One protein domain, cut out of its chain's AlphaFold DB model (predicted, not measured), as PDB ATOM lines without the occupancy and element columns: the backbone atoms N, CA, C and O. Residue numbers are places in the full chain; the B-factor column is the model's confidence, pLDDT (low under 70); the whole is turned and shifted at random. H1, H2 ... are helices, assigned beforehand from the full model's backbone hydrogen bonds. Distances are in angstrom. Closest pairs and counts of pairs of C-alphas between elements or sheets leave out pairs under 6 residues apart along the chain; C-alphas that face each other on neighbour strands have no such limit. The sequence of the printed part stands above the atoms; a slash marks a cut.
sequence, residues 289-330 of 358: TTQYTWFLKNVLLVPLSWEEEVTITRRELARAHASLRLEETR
ATOM      1  N   THR A 289     156.240 127.248 190.776       97.50
ATOM      2  CA  THR A 289     157.076 126.761 189.661       97.50
ATOM      3  C   THR A 289     156.647 125.385 189.161       97.50
ATOM      4  O   THR A 289     156.640 125.157 187.959       97.50
ATOM      5  N   THR A 290     156.173 124.495 190.039       97.81
ATOM      6  CA  THR A 290     155.625 123.187 189.633       97.81
ATOM      7  C   THR A 290     154.458 123.338 188.658       97.81
ATOM      8  O   THR A 290     154.428 122.688 187.614       97.81
ATOM      9  N   GLN A 291     153.507 124.218 188.978       97.62
ATOM     10  CA  GLN A 291     152.341 124.456 188.133       97.62
ATOM     11  C   GLN A 291     152.694 125.259 186.879       97.62
ATOM     12  O   GLN A 291     152.078 125.050 185.838       97.62
ATOM     13  N   TYR A 292     153.694 126.138 186.963       97.06
ATOM     14  CA  TYR A 292     154.221 126.868 185.814       97.06
ATOM     15  C   TYR A 292     154.898 125.918 184.817       97.06
ATOM     16  O   TYR A 292     154.536 125.891 183.647       97.06
ATOM     17  N   THR A 293     155.801 125.053 185.287       98.31
ATOM     18  CA  THR A 293     156.451 124.006 184.481       98.31
ATOM     19  C   THR A 293     155.429 123.058 183.856       98.31
ATOM     20  O   THR A 293     155.575 122.667 182.698       98.31
ATOM     21  N   TRP A 294     154.370 122.696 184.588       98.38
ATOM     22  CA  TRP A 294     153.295 121.893 184.011       98.38
ATOM     23  C   TRP A 294     152.607 122.626 182.856       98.38
ATOM     24  O   TRP A 294     152.410 122.026 181.799       98.38
ATOM     25  N   PHE A 295     152.283 123.911 183.032       97.81
ATOM     26  CA  PHE A 295     151.634 124.730 182.009       97.81
ATOM     27  C   PHE A 295     152.512 124.894 180.759       97.81
ATOM     28  O   PHE A 295     152.035 124.637 179.653       97.81
ATOM     29  N   LEU A 296     153.801 125.208 180.932       97.62
ATOM     30  CA  LEU A 296     154.781 125.277 179.839       97.62
ATOM     31  C   LEU A 296     154.746 124.007 178.982       97.62
ATOM     32  O   LEU A 296     154.541 124.078 177.774       97.62
ATOM     33  N   LYS A 297     154.850 122.835 179.616       98.00
ATOM     34  CA  LYS A 297     154.959 121.549 178.912       98.00
ATOM     35  C   LYS A 297     153.652 121.059 178.301       98.00
ATOM     36  O   LYS A 297     153.664 120.431 177.246       98.00
ATOM     37  N   ASN A 298     152.526 121.296 178.971       98.19
ATOM     38  CA  ASN A 298     151.256 120.646 178.629       98.19
ATOM     39  C   ASN A 298     150.256 121.561 177.923       98.19
ATOM     40  O   ASN A 298     149.292 121.041 177.359       98.19
ATOM     41  N   VAL A 299     150.479 122.877 177.959       97.25
ATOM     42  CA  VAL A 299     149.631 123.885 177.309       97.25
ATOM     43  C   VAL A 299     150.423 124.649 176.254       97.25
ATOM     44  O   VAL A 299     150.028 124.646 175.096       97.25
ATOM     45  N   LEU A 300     151.573 125.232 176.605       96.44
ATOM     46  CA  LEU A 300     152.398 125.960 175.625       96.44
ATOM     47  C   LEU A 300     153.292 125.041 174.777       96.44
ATOM     48  O   LEU A 300     153.912 125.499 173.823       96.44
ATOM     49  N   LEU A 301     153.354 123.749 175.122       97.81
ATOM     50  CA  LEU A 301     154.192 122.731 174.479       97.81
ATOM     51  C   LEU A 301     155.688 123.098 174.441       97.81
ATOM     52  O   LEU A 301     156.439 122.621 173.590       97.81
ATOM     53  N   VAL A 302     156.133 123.906 175.403       97.50
ATOM     54  CA  VAL A 302     157.540 124.243 175.614       97.50
ATOM     55  C   VAL A 302     158.221 123.067 176.323       97.50
ATOM     56  O   VAL A 302     157.745 122.630 177.371       97.50
ATOM     57  N   PRO A 303     159.337 122.523 175.797       96.56
ATOM     58  CA  PRO A 303     159.969 121.331 176.370       96.56
ATOM     59  C   PRO A 303     160.743 121.608 177.670       96.56
ATOM     60  O   PRO A 303     161.159 120.667 178.349       96.56
ATOM     61  N   LEU A 304     160.922 122.880 178.023       97.38
ATOM     62  CA  LEU A 304     161.683 123.341 179.177       97.38
ATOM     63  C   LEU A 304     160.813 123.454 180.436       97.38
ATOM     64  O   LEU A 304     159.595 123.625 180.393       97.38
ATOM     65  N   SER A 305     161.460 123.327 181.585       97.88
ATOM     66  CA  SER A 305     160.944 123.735 182.890       97.88
ATOM     67  C   SER A 305     161.153 125.229 183.131       97.88
ATOM     68  O   SER A 305     161.979 125.871 182.482       97.88
ATOM     69  N   TRP A 306     160.440 125.768 184.120       97.50
ATOM     70  CA  TRP A 306     160.632 127.142 184.580       97.50
ATOM     71  C   TRP A 306     162.096 127.415 184.969       97.50
ATOM     72  O   TRP A 306     162.655 128.450 184.617       97.50
ATOM     73  N   GLU A 307     162.744 126.477 185.663       98.06
ATOM     74  CA  GLU A 307     164.136 126.607 186.099       98.06
ATOM     75  C   GLU A 307     165.121 126.662 184.913       98.06
ATOM     76  O   GLU A 307     166.090 127.432 184.933       98.06
ATOM     77  N   GLU A 308     164.868 125.877 183.861       98.25
ATOM     78  CA  GLU A 308     165.659 125.889 182.624       98.25
ATOM     79  C   GLU A 308     165.476 127.199 181.850       98.25
ATOM     80  O   GLU A 308     166.472 127.793 181.428       98.25
ATOM     81  N   GLU A 309     164.241 127.700 181.727       97.31
ATOM     82  CA  GLU A 309     163.972 129.005 181.112       97.31
ATOM     83  C   GLU A 309     164.700 130.127 181.857       97.31
ATOM     84  O   GLU A 309     165.456 130.881 181.246       97.31
ATOM     85  N   VAL A 310     164.579 130.189 183.189       97.81
ATOM     86  CA  VAL A 310     165.281 131.194 184.008       97.81
ATOM     87  C   VAL A 310     166.793 131.133 183.795       97.81
ATOM     88  O   VAL A 310     167.453 132.173 183.723       97.81
ATOM     89  N   THR A 311     167.355 129.932 183.681       98.19
ATOM     90  CA  THR A 311     168.791 129.741 183.449       98.19
ATOM     91  C   THR A 311     169.217 130.300 182.092       98.19
ATOM     92  O   THR A 311     170.176 131.076 182.018       98.19
ATOM     93  N   ILE A 312     168.489 129.963 181.025       97.69
ATOM     94  CA  ILE A 312     168.779 130.438 179.667       97.69
ATOM     95  C   ILE A 312     168.608 131.958 179.589       97.69
ATOM     96  O   ILE A 312     169.514 132.647 179.120       97.69
ATOM     97  N   THR A 313     167.512 132.501 180.124       97.56
ATOM     98  CA  THR A 313     167.233 133.941 180.102       97.56
ATOM     99  C   THR A 313     168.271 134.739 180.888       97.56
ATOM    100  O   THR A 313     168.695 135.798 180.437       97.56
ATOM    101  N   ARG A 314     168.758 134.239 182.034       98.38
ATOM    102  CA  ARG A 314     169.837 134.907 182.786       98.38
ATOM    103  C   ARG A 314     171.153 134.930 182.020       98.38
ATOM    104  O   ARG A 314     171.836 135.954 182.020       98.38
ATOM    105  N   ARG A 315     171.511 133.824 181.362       98.44
ATOM    106  CA  ARG A 315     172.702 133.769 180.503       98.44
ATOM    107  C   ARG A 315     172.579 134.756 179.346       98.44
ATOM    108  O   ARG A 315     173.539 135.454 179.033       98.44
ATOM    109  N   GLU A 316     171.400 134.828 178.745       98.44
ATOM    110  CA  GLU A 316     171.126 135.719 177.625       98.44
ATOM    111  C   GLU A 316     171.148 137.196 178.042       98.44
ATOM    112  O   GLU A 316     171.761 138.013 177.361       98.44
ATOM    113  N   LEU A 317     170.611 137.531 179.219       98.31
ATOM    114  CA  LEU A 317     170.719 138.872 179.797       98.31
ATOM    115  C   LEU A 317     172.180 139.275 180.041       98.31
ATOM    116  O   LEU A 317     172.591 140.383 179.698       98.31
ATOM    117  N   ALA A 318     172.990 138.371 180.599       98.44
ATOM    118  CA  ALA A 318     174.414 138.624 180.803       98.44
ATOM    119  C   ALA A 318     175.147 138.849 179.470       98.44
ATOM    120  O   ALA A 318     175.969 139.762 179.362       98.44
ATOM    121  N   ARG A 319     174.817 138.059 178.440       98.50
ATOM    122  CA  ARG A 319     175.362 138.223 177.088       98.50
ATOM    123  C   ARG A 319     174.967 139.571 176.486       98.50
ATOM    124  O   ARG A 319     175.839 140.266 175.974       98.50
ATOM    125  N   ALA A 320     173.697 139.957 176.587       98.50
ATOM    126  CA  ALA A 320     173.201 141.238 176.091       98.50
ATOM    127  C   ALA A 320     173.917 142.421 176.762       98.50
ATOM    128  O   ALA A 320     174.373 143.332 176.074       98.50
ATOM    129  N   HIS A 321     174.105 142.376 178.086       98.50
ATOM    130  CA  HIS A 321     174.879 143.393 178.801       98.50
ATOM    131  C   HIS A 321     176.344 143.437 178.362       98.50
ATOM    132  O   HIS A 321     176.878 144.525 178.156       98.50
ATOM    133  N   ALA A 322     177.001 142.289 178.191       98.44
ATOM    134  CA  ALA A 322     178.383 142.251 177.720       98.44
ATOM    135  C   ALA A 322     178.513 142.854 176.312       98.44
ATOM    136  O   ALA A 322     179.376 143.701 176.087       98.44
ATOM    137  N   SER A 323     177.625 142.477 175.387       98.31
ATOM    138  CA  SER A 323     177.578 143.050 174.039       98.31
ATOM    139  C   SER A 323     177.338 144.562 174.064       98.31
ATOM    140  O   SER A 323     178.051 145.288 173.378       98.31
ATOM    141  N   LEU A 324     176.411 145.050 174.900       97.62
ATOM    142  CA  LEU A 324     176.175 146.487 175.069       97.62
ATOM    143  C   LEU A 324     177.442 147.211 175.540       97.62
ATOM    144  O   LEU A 324     177.827 148.210 174.943       97.62
ATOM    145  N   ARG A 325     178.135 146.692 176.563       98.19
ATOM    146  CA  ARG A 325     179.364 147.321 177.073       98.19
ATOM    147  C   ARG A 325     180.498 147.336 176.053       98.19
ATOM    148  O   ARG A 325     181.257 148.304 176.011       98.19
ATOM    149  N   LEU A 326     180.618 146.295 175.231       98.19
ATOM    150  CA  LEU A 326     181.597 146.264 174.144       98.19
ATOM    151  C   LEU A 326     181.308 147.353 173.107       98.19
ATOM    152  O   LEU A 326     182.225 148.081 172.730       98.19
ATOM    153  N   GLU A 327     180.047 147.517 172.699       96.69
ATOM    154  CA  GLU A 327     179.660 148.565 171.748       96.69
ATOM    155  C   GLU A 327     179.783 149.973 172.340       96.69
ATOM    156  O   GLU A 327     180.282 150.873 171.670       96.69
ATOM    157  N   GLU A 328     179.415 150.181 173.605       95.19
ATOM    158  CA  GLU A 328     179.642 151.458 174.297       95.19
ATOM    159  C   GLU A 328     181.133 151.806 174.350       95.19
ATOM    160  O   GLU A 328     181.512 152.943 174.085       95.19
ATOM    161  N   THR A 329     181.989 150.823 174.638       97.19
ATOM    162  CA  THR A 329     183.442 151.032 174.691       97.19
ATOM    163  C   THR A 329     184.008 151.342 173.307       97.19
ATOM    164  O   THR A 329     184.782 152.283 173.152       97.19
ATOM    165  N   ARG A 330     183.599 150.583 172.283       96.62
ATOM    166  CA  ARG A 330     184.005 150.799 170.887       96.62
ATOM    167  C   ARG A 330     183.626 152.194 170.394       96.62
ATOM    168  O   ARG A 330     184.401 152.821 169.677       96.62
TER     169      ARG A 330
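Overview. This is residues 289 to 330 of the 358 residues of an uncharacterized protein of Gemmatimonadetes bacterium (UniProt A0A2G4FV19). One long straight helix, H2, makes the length of a rod, and a short helix, H1, stands crosswise at its first end, with the beginning of H2 meeting H1 near its middle, like a T. Residues 310 to 330 of H2 stick out free of the rest. The printed part has 42 residues with two named helices, H1 then H2, and no named strand; the class is all helix. The whole is extended, with a radius of gyration of the C-alphas of 14.8 A and spans of 45 by 15 by 10 A.

Arrangement. H2, residues 306 to 330, touches H1, residues 289 to 298, with residues 306 to 307 alone. The closest C-alphas of the two are those of Thr 293 and Trp 306, 5.2 A apart. Their lines are about perpendicular, at 88 degrees. In H1 and H2 every O i to N i+4 pair is within hydrogen-bond range.

Along the chain. H2 is 36.0 A long from C-alpha 306 at (160.632, 127.142, 184.580) to C-alpha 330 at (184.005, 150.799, 170.887). H1 is 13.9 A long and begins at C-alpha 289, (157.076, 126.761, 189.661).

Size, cuts and confidence. The C-alphas of Asn 298 and Arg 330 are the two farthest apart, 45.2 A. The link from H1 to H2, 7 residues, is short but not tight. The printed part has no cut. The mean pLDDT of the printed part is 97.7, and no printed residue is under 70.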